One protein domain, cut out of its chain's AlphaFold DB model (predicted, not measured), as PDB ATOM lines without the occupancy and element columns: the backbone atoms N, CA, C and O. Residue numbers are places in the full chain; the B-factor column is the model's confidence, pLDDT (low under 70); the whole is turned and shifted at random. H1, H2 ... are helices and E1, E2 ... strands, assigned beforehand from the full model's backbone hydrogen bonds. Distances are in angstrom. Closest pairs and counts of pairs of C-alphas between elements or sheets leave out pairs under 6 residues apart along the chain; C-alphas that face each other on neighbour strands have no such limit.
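What this domain is: This is residues 88 to 179 of the 180 residues of an uncharacterized protein of Shewanella xiamenensis (UniProt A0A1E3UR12). A strongly twisted sheet of five strands has one long helix, H1, packed along one face and a short helix, H2, on the opposite face. Four of the strands, E1 to E4, run back and forth one after another, and after H1 the last strand, E5, joins the sheet beside E1. The printed part has 92 residues, with five named strands and two named helices in the chain order E1 E2 E3 E4 H1 E5 H2. The sheet's order is E4 E3 E2 E1 E5, antiparallel throughout, and the class is mixed, helices and strands. The whole is compact and rounded, with a radius of gyration of the C-alphas of 12.5 A and spans of 35 by 29 by 22 A.

Where its parts are: E4, residues 136 to 144, is the longest strand at 21.8 A and bends by 58 degrees at residue 141. E3 is residues 122 to 128, 19.6 A, and E2 is residues 109 to 113, 13.8 A. E1, residues 98 to 103, is 16.2 A long and begins at C-alpha 98, (141.446, 133.711, 151.600). E5 is residues 167 to 173, 18.3 A. H1, residues 148 to 162, measures 21.1 A and begins at C-alpha 148, (138.417, 123.609, 167.781). H2, residues 174 to 178, measures 6.6 A and ends at C-alpha 178, (151.336, 135.057, 144.661).

How they stand to each other: E1, E2, E3 and E4 form a meander, each strand the antiparallel neighbour of the one before. Within hydrogen-bond range are N 102 and O 110, 2.7 A, between E1 and E2; N 111 and O 126, 2.7 A, between E2 and E3; and N 139 and O 125, 2.7 A, between E3 and E4. E5 is antiparallel to E1 at 150 degrees, with N 169 and O 101 2.7 A apart. E4 and E5 are the edge strands. H1 is on the sheet at a height of 8.3 A and runs along the strands, at 14 degrees to E2 on the local plane. It lies over E2 and, only just, over E3, on which 3 of its 15 C-alphas fall. The closest C-alphas of H1 and E3 are those of Arg 154 and Val 123, 6.3 A apart. H2 is on the opposite face at a height of 7.8 A. The closest C-alphas of H2 and E1 are those of Tyr 174 and Asn 98, 6.0 A apart. H1 and H2 are apart. In both helices every O i to N i+4 pair is within hydrogen-bond range.

The domain as a whole: The two C-alphas farthest apart are those of Cys 106 and Ala 119, 35.5 A. The printed part has no cut and no long link. Residues 88 to 89 pair with residues 137 to 138 of E4, antiparallel. The mean pLDDT of the printed part is 79.5, and residues 116 to 120 and 129 to 134 are among those under 70.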
ATOM      1  N   THR A  88     156.689 124.424 152.069       68.50
ATOM      2  CA  THR A  88     157.110 124.286 150.674       68.50
ATOM      3  C   THR A  88     157.353 125.667 150.084       68.50
ATOM      4  O   THR A  88     156.852 126.673 150.609       68.50
ATOM      5  N   LEU A  89     158.074 125.720 148.960       72.25
ATOM      6  CA  LEU A  89     157.878 126.833 148.049       72.25
ATOM      7  C   LEU A  89     156.399 126.841 147.677       72.25
ATOM      8  O   LEU A  89     155.715 125.811 147.656       72.25
ATOM      9  N   LEU A  90     155.894 128.027 147.435       70.62
ATOM     10  CA  LEU A  90     154.518 128.217 147.075       70.62
ATOM     11  C   LEU A  90     154.252 127.748 145.626       70.62
ATOM     12  O   LEU A  90     154.190 128.540 144.689       70.62
ATOM     13  N   THR A  91     154.116 126.436 145.466       65.81
ATOM     14  CA  THR A  91     153.722 125.736 144.233       65.81
ATOM     15  C   THR A  91     152.386 125.006 144.388       65.81
ATOM     16  O   THR A  91     151.771 124.631 143.395       65.81
ATOM     17  N   VAL A  92     151.920 124.822 145.629       69.94
ATOM     18  CA  VAL A  92     150.615 124.234 145.955       69.94
ATOM     19  C   VAL A  92     149.553 125.326 145.898       69.94
ATOM     20  O   VAL A  92     149.570 126.256 146.703       69.94
ATOM     21  N   GLU A  93     148.629 125.222 144.947       71.25
ATOM     22  CA  GLU A  93     147.561 126.205 144.789       71.25
ATOM     23  C   GLU A  93     146.438 126.000 145.811       71.25
ATOM     24  O   GLU A  93     145.752 124.980 145.813       71.25
ATOM     25  N   HIS A  94     146.191 127.016 146.640       77.00
ATOM     26  CA  HIS A  94     145.034 127.071 147.536       77.00
ATOM     27  C   HIS A  94     144.002 128.073 147.016       77.00
ATOM     28  O   HIS A  94     143.683 129.063 147.672       77.00
ATOM     29  N   THR A  95     143.502 127.839 145.803       72.00
ATOM     30  CA  THR A  95     142.651 128.784 145.055       72.00
ATOM     31  C   THR A  95     141.387 129.224 145.797       72.00
ATOM     32  O   THR A  95     140.937 130.349 145.596       72.00
ATOM     33  N   ASN A  96     140.858 128.382 146.687       75.38
ATOM     34  CA  ASN A  96     139.646 128.659 147.465       75.38
ATOM     35  C   ASN A  96     139.915 129.333 148.824       75.38
ATOM     36  O   ASN A  96     138.968 129.715 149.509       75.38
ATOM     37  N   LEU A  97     141.181 129.492 149.233       78.69
ATOM     38  CA  LEU A  97     141.524 130.090 150.522       78.69
ATOM     39  C   LEU A  97     141.742 131.599 150.405       78.69
ATOM     40  O   LEU A  97     142.542 132.088 149.601       78.69
ATOM     41  N   ASN A  98     141.089 132.332 151.304       85.31
ATOM     42  CA  ASN A  98     141.446 133.711 151.600       85.31
ATOM     43  C   ASN A  98     142.409 133.761 152.781       85.31
ATOM     44  O   ASN A  98     142.289 133.012 153.752       85.31
ATOM     45  N   PHE A  99     143.323 134.714 152.745       88.12
ATOM     46  CA  PHE A  99     144.369 134.891 153.731       88.12
ATOM     47  C   PHE A  99     144.283 136.282 154.338       88.12
ATOM     48  O   PHE A  99     144.187 137.283 153.632       88.12
ATOM     49  N   THR A 100     144.356 136.356 155.660       90.75
ATOM     50  CA  THR A 100     144.542 137.633 156.344       90.75
ATOM     51  C   THR A 100     146.025 137.973 156.277       90.75
ATOM     52  O   THR A 100     146.838 137.234 156.838       90.75
ATOM     53  N   LEU A 101     146.385 139.050 155.575       90.75
ATOM     54  CA  LEU A 101     147.758 139.545 155.510       90.75
ATOM     55  C   LEU A 101     148.098 140.327 156.781       90.75
ATOM     56  O   LEU A 101     147.286 141.083 157.299       90.75
ATOM     57  N   TYR A 102     149.329 140.182 157.242       91.56
ATOM     58  CA  TYR A 102     149.946 140.939 158.313       91.56
ATOM     59  C   TYR A 102     151.322 141.420 157.853       91.56
ATOM     60  O   TYR A 102     152.059 140.690 157.181       91.56
ATOM     61  N   GLN A 103     151.697 142.634 158.237       89.00
ATOM     62  CA  GLN A 103     152.931 143.263 157.775       89.00
ATOM     63  C   GLN A 103     153.641 144.025 158.900       89.00
ATOM     64  O   GLN A 103     152.997 144.607 159.771       89.00
ATOM     65  N   GLN A 104     154.975 144.015 158.883       86.69
ATOM     66  CA  GLN A 104     155.818 144.891 159.703       86.69
ATOM     67  C   GLN A 104     156.292 146.111 158.899       86.69
ATOM     68  O   GLN A 104     156.387 146.062 157.671       86.69
ATOM     69  N   LEU A 105     156.674 147.184 159.601       81.19
ATOM     70  CA  LEU A 105     157.214 148.409 158.990       81.19
ATOM     71  C   LEU A 105     158.468 148.159 158.138       81.19
ATOM     72  O   LEU A 105     158.665 148.826 157.130       81.19
ATOM     73  N   CYS A 106     159.274 147.157 158.491       78.56
ATOM     74  CA  CYS A 106     160.454 146.741 157.727       78.56
ATOM     75  C   CYS A 106     160.130 145.939 156.449       78.56
ATOM     76  O   CYS A 106     161.030 145.377 155.839       78.56
ATOM     77  N   GLY A 107     158.856 145.833 156.057       76.69
ATOM     78  CA  GLY A 107     158.435 145.157 154.826       76.69
ATOM     79  C   GLY A 107     158.188 143.651 154.960       76.69
ATOM     80  O   GLY A 107     157.665 143.046 154.024       76.69
ATOM     81  N   LYS A 108     158.471 143.035 156.119       80.19
ATOM     82  CA  LYS A 108     158.176 141.610 156.363       80.19
ATOM     83  C   LYS A 108     156.671 141.351 156.273       80.19
ATOM     84  O   LYS A 108     155.887 141.993 156.972       80.19
ATOM     85  N   LYS A 109     156.278 140.374 155.450       85.81
ATOM     86  CA  LYS A 109     154.881 139.971 155.213       85.81
ATOM     87  C   LYS A 109     154.625 138.552 155.717       85.81
ATOM     88  O   LYS A 109     155.444 137.651 155.535       85.81
ATOM     89  N   TRP A 110     153.475 138.364 156.350       89.25
ATOM     90  CA  TRP A 110     152.987 137.097 156.887       89.25
ATOM     91  C   TRP A 110     151.485 137.020 156.635       89.25
ATOM     92  O   TRP A 110     150.781 137.963 156.954       89.25
ATOM     93  N   ALA A 111     150.974 135.940 156.070       89.75
ATOM     94  CA  ALA A 111     149.553 135.757 155.823       89.75
ATOM     95  C   ALA A 111     149.100 134.412 156.393       89.75
ATOM     96  O   ALA A 111     149.884 133.470 156.449       89.75
ATOM     97  N   ILE A 112     147.852 134.308 156.835       90.31
ATOM     98  CA  ILE A 112     147.295 133.065 157.387       90.31
ATOM     99  C   ILE A 112     145.881 132.851 156.869       90.31
ATOM    100  O   ILE A 112     145.141 133.826 156.707       90.31
ATOM    101  N   SER A 113     145.512 131.598 156.608       88.88
ATOM    102  CA  SER A 113     144.182 131.234 156.136       88.88
ATOM    103  C   SER A 113     143.104 131.799 157.065       88.88
ATOM    104  O   SER A 113     143.222 131.832 158.298       88.88
ATOM    105  N   SER A 114     142.070 132.353 156.446       81.12
ATOM    106  CA  SER A 114     140.941 132.997 157.117       81.12
ATOM    107  C   SER A 114     139.820 131.989 157.333       81.12
ATOM    108  O   SER A 114     139.788 130.953 156.681       81.12
ATOM    109  N   TYR A 115     138.869 132.302 158.215       72.00
ATOM    110  CA  TYR A 115     137.741 131.419 158.552       72.00
ATOM    111  C   TYR A 115     136.711 131.218 157.425       72.00
ATOM    112  O   TYR A 115     135.591 130.785 157.677       72.00
ATOM    113  N   THR A 116     137.043 131.537 156.177       56.28
ATOM    114  CA  THR A 116     136.074 131.577 155.080       56.28
ATOM    115  C   THR A 116     135.888 130.216 154.404       56.28
ATOM    116  O   THR A 116     136.019 130.122 153.190       56.28
ATOM    117  N   GLY A 117     135.506 129.199 155.185       51.72
ATOM    118  CA  GLY A 117     134.291 128.459 154.832       51.72
ATOM    119  C   GLY A 117     134.370 127.088 154.155       51.72
ATOM    120  O   GLY A 117     133.428 126.772 153.435       51.72
ATOM    121  N   SER A 118     135.367 126.235 154.415       56.31
ATOM    122  CA  SER A 118     135.199 124.785 154.207       56.31
ATOM    123  C   SER A 118     135.521 123.979 155.472       56.31
ATOM    124  O   SER A 118     136.415 124.318 156.247       56.31
ATOM    125  N   ALA A 119     134.780 122.887 155.693       52.44
ATOM    126  CA  ALA A 119     134.959 121.992 156.840       52.44
ATOM    127  C   ALA A 119     136.263 121.159 156.780       52.44
ATOM    128  O   ALA A 119     136.481 120.300 157.632       52.44
ATOM    129  N   SER A 120     137.130 121.415 155.799       59.53
ATOM    130  CA  SER A 120     138.378 120.681 155.551       59.53
ATOM    131  C   SER A 120     139.588 121.590 155.296       59.53
ATOM    132  O   SER A 120     140.622 121.119 154.829       59.53
ATOM    133  N   ASP A 121     139.484 122.896 155.556       75.88
ATOM    134  CA  ASP A 121     140.604 123.810 155.311       75.88
ATOM    135  C   ASP A 121     141.635 123.715 156.438       75.88
ATOM    136  O   ASP A 121     141.325 123.984 157.595       75.88
ATOM    137  N   LYS A 122     142.884 123.379 156.121       80.75
ATOM    138  CA  LYS A 122     143.985 123.374 157.094       80.75
ATOM    139  C   LYS A 122     144.386 124.786 157.523       80.75
ATOM    140  O   LYS A 122     144.140 125.780 156.829       80.75
ATOM    141  N   VAL A 123     145.079 124.898 158.661       83.44
ATOM    142  CA  VAL A 123     145.808 126.138 158.972       83.44
ATOM    143  C   VAL A 123     146.969 126.269 157.984       83.44
ATOM    144  O   VAL A 123     147.945 125.518 158.053       83.44
ATOM    145  N   VAL A 124     146.866 127.241 157.079       85.31
ATOM    146  CA  VAL A 124     147.875 127.539 156.062       85.31
ATOM    147  C   VAL A 124     148.437 128.919 156.336       85.31
ATOM    148  O   VAL A 124     147.703 129.889 156.500       85.31
ATOM    149  N   VAL A 125     149.753 129.021 156.394       85.94
ATOM    150  CA  VAL A 125     150.478 130.251 156.672       85.94
ATOM    151  C   VAL A 125     151.433 130.522 155.526       85.94
ATOM    152  O   VAL A 125     152.273 129.694 155.216       85.94
ATOM    153  N   MET A 126     151.379 131.710 154.950       85.94
ATOM    154  CA  MET A 126     152.347 132.173 153.968       85.94
ATOM    155  C   MET A 126     153.250 133.229 154.587       85.94
ATOM    156  O   MET A 126     152.820 134.031 155.414       85.94
ATOM    157  N   PHE A 127     154.516 133.270 154.211       79.19
ATOM    158  CA  PHE A 127     155.443 134.272 154.726       79.19
ATOM    159  C   PHE A 127     156.589 134.493 153.744       79.19
ATOM    160  O   PHE A 127     156.975 133.590 153.002       79.19
ATOM    161  N   LYS A 128     157.131 135.708 153.764       72.50
ATOM    162  CA  LYS A 128     158.429 136.028 153.171       72.50
ATOM    163  C   LYS A 128     159.434 136.106 154.313       72.50
ATOM    164  O   LYS A 128     159.172 136.814 155.291       72.50
ATOM    165  N   ASN A 129     160.536 135.365 154.246       61.72
ATOM    166  CA  ASN A 129     161.638 135.544 155.191       61.72
ATOM    167  C   ASN A 129     162.865 136.114 154.460       61.72
ATOM    168  O   ASN A 129     162.969 136.037 153.239       61.72
ATOM    169  N   GLU A 130     163.792 136.706 155.212       52.78
ATOM    170  CA  GLU A 130     165.011 137.323 154.657       52.78
ATOM    171  C   GLU A 130     165.898 136.307 153.913       52.78
ATOM    172  O   GLU A 130     166.645 136.660 153.007       52.78
ATOM    173  N   GLN A 131     165.772 135.022 154.240       51.91
ATOM    174  CA  GLN A 131     166.502 133.920 153.625       51.91
ATOM    175  C   GLN A 131     165.803 133.371 152.369       51.91
ATOM    176  O   GLN A 131     166.458 132.689 151.585       51.91
ATOM    177  N   THR A 132     164.526 133.679 152.105       55.28
ATOM    178  CA  THR A 132     163.810 133.299 150.874       55.28
ATOM    179  C   THR A 132     163.977 134.323 149.753       55.28
ATOM    180  O   THR A 132     163.386 134.139 148.697       55.28
ATOM    181  N   LEU A 133     164.820 135.356 149.925       60.78
ATOM    182  CA  LEU A 133     165.046 136.416 148.925       60.78
ATOM    183  C   LEU A 133     163.717 136.996 148.410       60.78
ATOM    184  O   LEU A 133     163.476 137.059 147.210       60.78
ATOM    185  N   ASP A 134     162.815 137.325 149.334       64.81
ATOM    186  CA  ASP A 134     161.462 137.821 149.054       64.81
ATOM    187  C   ASP A 134     160.502 136.848 148.348       64.81
ATOM    188  O   ASP A 134     159.375 137.238 148.012       64.81
ATOM    189  N   GLN A 135     160.863 135.574 148.182       70.81
ATOM    190  CA  GLN A 135     159.925 134.547 147.723       70.81
ATOM    191  C   GLN A 135     158.970 134.135 148.847       70.81
ATOM    192  O   GLN A 135     159.346 134.057 150.022       70.81
ATOM    193  N   TRP A 136     157.716 133.867 148.481       77.31
ATOM    194  CA  TRP A 136     156.731 133.318 149.405       77.31
ATOM    195  C   TRP A 136     157.003 131.842 149.663       77.31
ATOM    196  O   TRP A 136     157.134 131.046 148.736       77.31
ATOM    197  N   ALA A 137     156.996 131.476 150.936       78.12
ATOM    198  CA  ALA A 137     156.940 130.095 151.375       78.12
ATOM    199  C   ALA A 137     155.631 129.852 152.128       78.12
ATOM    200  O   ALA A 137     155.070 130.763 152.748       78.12
ATOM    201  N   LEU A 138     155.141 128.621 152.046       81.50
ATOM    202  CA  LEU A 138     153.873 128.196 152.624       81.50
ATOM    203  C   LEU A 138     154.130 127.141 153.689       81.50
ATOM    204  O   LEU A 138     154.749 126.134 153.383       81.50
ATOM    205  N   TYR A 139     153.656 127.373 154.911       82.62
ATOM    206  CA  TYR A 139     153.543 126.399 155.989       82.62
ATOM    207  C   TYR A 139     152.104 125.876 156.052       82.62
ATOM    208  O   TYR A 139     151.182 126.651 156.297       82.62
ATOM    209  N   GLU A 140     151.910 124.572 155.918       82.56
ATOM    210  CA  GLU A 140     150.633 123.895 156.142       82.56
ATOM    211  C   GLU A 140     150.736 123.020 157.393       82.56
ATOM    212  O   GLU A 140     151.669 122.225 157.529       82.56
ATOM    213  N   THR A 141     149.799 123.176 158.327       81.31
ATOM    214  CA  THR A 141     149.714 122.310 159.512       81.31
ATOM    215  C   THR A 141     148.857 121.083 159.239       81.31
ATOM    216  O   THR A 141     147.916 121.166 158.457       81.31
ATOM    217  N   ASP A 142     149.064 120.006 159.992       80.12
ATOM    218  CA  ASP A 142     148.246 118.787 159.885       80.12
ATOM    219  C   ASP A 142     146.853 118.893 160.549       80.12
ATOM    220  O   ASP A 142     146.139 117.898 160.634       80.12
ATOM    221  N   ILE A 143     146.464 120.072 161.056       82.88
ATOM    222  CA  ILE A 143     145.206 120.287 161.788       82.88
ATOM    223  C   ILE A 143     144.252 121.159 160.966       82.88
ATOM    224  O   ILE A 143     144.621 122.249 160.516       82.88
ATOM    225  N   ASP A 144     143.006 120.705 160.855       83.69
ATOM    226  CA  ASP A 144     141.939 121.405 160.142       83.69
ATOM    227  C   ASP A 144     141.338 122.553 160.962       83.69
ATOM    228  O   ASP A 144     141.132 122.458 162.172       83.69
ATOM    229  N   LEU A 145     140.994 123.649 160.290       82.12
ATOM    230  CA  LEU A 145     140.286 124.800 160.857       82.12
ATOM    231  C   LEU A 145     138.839 124.486 161.242       82.12
ATOM    232  O   LEU A 145     138.227 125.274 161.961       82.12
ATOM    233  N   SER A 146     138.296 123.358 160.790       81.06
ATOM    234  CA  SER A 146     136.951 122.903 161.139       81.06
ATOM    235  C   SER A 146     136.844 122.331 162.547       81.06
ATOM    236  O   SER A 146     135.738 122.229 163.079       81.06
ATOM    237  N   VAL A 147     137.972 121.991 163.181       86.38
ATOM    238  CA  VAL A 147     138.002 121.493 164.558       86.38
ATOM    239  C   VAL A 147     138.498 122.571 165.532       86.38
ATOM    240  O   VAL A 147     139.397 123.347 165.189       86.38
ATOM    241  N   PRO A 148     138.005 122.606 166.790       88.69
ATOM    242  CA  PRO A 148     138.417 123.609 167.781       88.69
ATOM    243  C   PRO A 148     139.935 123.697 167.995       88.69
ATOM    244  O   PRO A 148     140.474 124.774 168.247       88.69
ATOM    245  N   ALA A 149     140.645 122.572 167.858       88.19
ATOM    246  CA  ALA A 149     142.100 122.530 167.955       88.19
ATOM    247  C   ALA A 149     142.794 123.354 166.853       88.19
ATOM    248  O   ALA A 149     143.781 124.038 167.139       88.19
ATOM    249  N   GLY A 150     142.279 123.335 165.621       86.50
ATOM    250  CA  GLY A 150     142.823 124.115 164.509       86.50
ATOM    251  C   GLY A 150     142.532 125.600 164.654       86.50
ATOM    252  O   GLY A 150     143.442 126.416 164.499       86.50
ATOM    253  N   VAL A 151     141.311 125.950 165.075       87.50
ATOM    254  CA  VAL A 151     140.931 127.324 165.455       87.50
ATOM    255  C   VAL A 151     141.904 127.865 166.510       87.50
ATOM    256  O   VAL A 151     142.552 128.890 166.301       87.50
ATOM    257  N   ALA A 152     142.110 127.121 167.601       89.62
ATOM    258  CA  ALA A 152     143.015 127.519 168.676       89.62
ATOM    259  C   ALA A 152     144.482 127.621 168.219       89.62
ATOM    260  O   ALA A 152     145.216 128.508 168.667       89.62
ATOM    261  N   LYS A 153     144.941 126.725 167.334       87.56
ATOM    262  CA  LYS A 153     146.292 126.780 166.754       87.56
ATOM    263  C   LYS A 153     146.480 128.047 165.919       87.56
ATOM    264  O   LYS A 153     147.486 128.736 166.103       87.56
ATOM    265  N   ARG A 154     145.520 128.368 165.048       89.00
ATOM    266  CA  ARG A 154     145.507 129.588 164.230       89.00
ATOM    267  C   ARG A 154     145.581 130.837 165.106       89.00
ATOM    268  O   ARG A 154     146.458 131.676 164.902       89.00
ATOM    269  N   ASP A 155     144.733 130.929 166.124       90.25
ATOM    270  CA  ASP A 155     144.680 132.105 166.998       90.25
ATOM    271  C   ASP A 155     145.962 132.281 167.819       90.25
ATOM    272  O   ASP A 155     146.461 133.399 167.972       90.25
ATOM    273  N   LYS A 156     146.575 131.179 168.278       89.44
ATOM    274  CA  LYS A 156     147.904 131.213 168.916       89.44
ATOM    275  C   LYS A 156     148.979 131.760 167.975       89.44
ATOM    276  O   LYS A 156     149.815 132.555 168.410       89.44
ATOM    277  N   LEU A 157     148.966 131.360 166.701       87.88
ATOM    278  CA  LEU A 157     149.907 131.868 165.697       87.88
ATOM    279  C   LEU A 157     149.711 133.369 165.461       87.88
ATOM    280  O   LEU A 157     150.693 134.111 165.474       87.88
ATOM    281  N   ILE A 158     148.463 133.824 165.327       90.50
ATOM    282  CA  ILE A 158     148.136 135.251 165.175       90.50
ATOM    283  C   ILE A 158     148.622 136.040 166.386       90.50
ATOM    284  O   ILE A 158     149.381 136.994 166.228       90.50
ATOM    285  N   LYS A 159     148.269 135.609 167.603       91.44
ATOM    286  CA  LYS A 159     148.696 136.272 168.842       91.44
ATOM    287  C   LYS A 159     150.221 136.393 168.925       91.44
ATOM    288  O   LYS A 159     150.731 137.455 169.272       91.44
ATOM    289  N   SER A 160     150.947 135.339 168.546       87.44
ATOM    290  CA  SER A 160     152.416 135.345 168.495       87.44
ATOM    291  C   SER A 160     152.987 136.311 167.449       87.44
ATOM    292  O   SER A 160     154.067 136.867 167.646       87.44
ATOM    293  N   LYS A 161     152.304 136.517 166.319       88.19
ATOM    294  CA  LYS A 161     152.752 137.452 165.276       88.19
ATOM    295  C   LYS A 161     152.469 138.897 165.653       88.19
ATOM    296  O   LYS A 161     153.360 139.731 165.508       88.19
ATOM    297  N   LEU A 162     151.303 139.169 166.232       89.94
ATOM    298  CA  LEU A 162     150.979 140.481 166.793       89.94
ATOM    299  C   LEU A 162     151.988 140.884 167.879       89.94
ATOM    300  O   LEU A 162     152.521 141.989 167.837       89.94
ATOM    301  N   SER A 163     152.359 139.966 168.783       87.44
ATOM    302  CA  SER A 163     153.384 140.244 169.807       87.44
ATOM    303  C   SER A 163     154.789 140.470 169.232       87.44
ATOM    304  O   SER A 163     155.659 140.975 169.931       87.44
ATOM    305  N   LYS A 164     155.027 140.092 167.971       83.81
ATOM    306  CA  LYS A 164     156.266 140.366 167.226       83.81
ATOM    307  C   LYS A 164     156.179 141.658 166.404       83.81
ATOM    308  O   LYS A 164     157.057 141.905 165.590       83.81
ATOM    309  N   GLY A 165     155.138 142.476 166.578       87.56
ATOM    310  CA  GLY A 165     154.999 143.775 165.910       87.56
ATOM    311  C   GLY A 165     154.457 143.710 164.482       87.56
ATOM    312  O   GLY A 165     154.578 144.682 163.741       87.56
ATOM    313  N   TYR A 166     153.880 142.578 164.069       90.75
ATOM    314  CA  TYR A 166     153.100 142.528 162.834       90.75
ATOM    315  C   TYR A 166     151.759 143.235 163.044       90.75
ATOM    316  O   TYR A 166     151.087 143.001 164.047       90.75
ATOM    317  N   VAL A 167     151.346 144.047 162.076       90.88
ATOM    318  CA  VAL A 167     150.044 144.725 162.067       90.88
ATOM    319  C   VAL A 167     149.128 144.022 161.073       90.88
ATOM    320  O   VAL A 167     149.583 143.591 160.013       90.88
ATOM    321  N   VAL A 168     147.849 143.882 161.425       88.88
ATOM    322  CA  VAL A 168     146.837 143.311 160.530       88.88
ATOM    323  C   VAL A 168     146.637 144.217 159.313       88.88
ATOM    324  O   VAL A 168     146.501 145.431 159.441       88.88
ATOM    325  N   GLY A 169     146.668 143.617 158.131       80.75
ATOM    326  CA  GLY A 169     146.382 144.255 156.854       80.75
ATOM    327  C   GLY A 169     145.031 143.800 156.305       80.75
ATOM    328  O   GLY A 169     144.053 143.665 157.037       80.75
ATOM    329  N   THR A 170     144.985 143.555 154.998       82.44
ATOM    330  CA  THR A 170     143.755 143.228 154.262       82.44
ATOM    331  C   THR A 170     143.560 141.716 154.112       82.44
ATOM    332  O   THR A 170     144.521 140.943 154.082       82.44
ATOM    333  N   LEU A 171     142.301 141.291 153.978       87.00
ATOM    334  CA  LEU A 171     141.945 139.959 153.494       87.00
ATOM    335  C   LEU A 171     142.246 139.860 151.991       87.00
ATOM    336  O   LEU A 171     141.764 140.678 151.212       87.00
ATOM    337  N   LEU A 172     143.029 138.867 151.581       84.81
ATOM    338  CA  LEU A 172     143.456 138.680 150.196       84.81
ATOM    339  C   LEU A 172     143.181 137.250 149.734       84.81
ATOM    340  O   LEU A 172     143.433 136.298 150.470       84.81
ATOM    341  N   ALA A 173     142.719 137.090 148.496       84.75
ATOM    342  CA  ALA A 173     142.675 135.783 147.852       84.75
ATOM    343  C   ALA A 173     144.101 135.255 147.621       84.75
ATOM    344  O   ALA A 173     145.018 136.048 147.375       84.75
ATOM    345  N   TYR A 174     144.281 133.929 147.625       80.69
ATOM    346  CA  TYR A 174     145.562 133.277 147.317       80.69
ATOM    347  C   TYR A 174     146.246 133.889 146.084       80.69
ATOM    348  O   TYR A 174     147.369 134.377 146.165       80.69
ATOM    349  N   SER A 175     145.535 133.991 144.958       80.75
ATOM    350  CA  SER A 175     146.070 134.521 143.694       80.75
ATOM    351  C   SER A 175     146.601 135.960 143.776       80.75
ATOM    352  O   SER A 175     147.464 136.337 142.984       80.75
ATOM    353  N   SER A 176     146.122 136.757 144.736       80.56
ATOM    354  CA  SER A 176     146.582 138.134 144.965       80.56
ATOM    355  C   SER A 176     147.865 138.202 145.794       80.56
ATOM    356  O   SER A 176     148.582 139.195 145.733       80.56
ATOM    357  N   LEU A 177     148.169 137.161 146.572       75.31
ATOM    358  CA  LEU A 177     149.416 137.073 147.332       75.31
ATOM    359  C   LEU A 177     150.581 136.577 146.466       75.31
ATOM    360  O   LEU A 177     151.717 136.978 146.707       75.31
ATOM    361  N   ILE A 178     150.302 135.728 145.471       73.31
ATOM    362  CA  ILE A 178     151.336 135.057 144.661       73.31
ATOM    363  C   ILE A 178     151.808 135.923 143.495       73.31
ATOM    364  O   ILE A 178     152.956 135.820 143.077       73.31
ATOM    365  N   LYS A 179     150.930 136.787 142.975       61.03
ATOM    366  CA  LYS A 179     151.279 137.771 141.951       61.03
ATOM    367  C   LYS A 179     152.044 138.929 142.597       61.03
ATOM    368  O   LYS A 179     151.429 139.892 143.050       61.03
TER     369      LYS A 179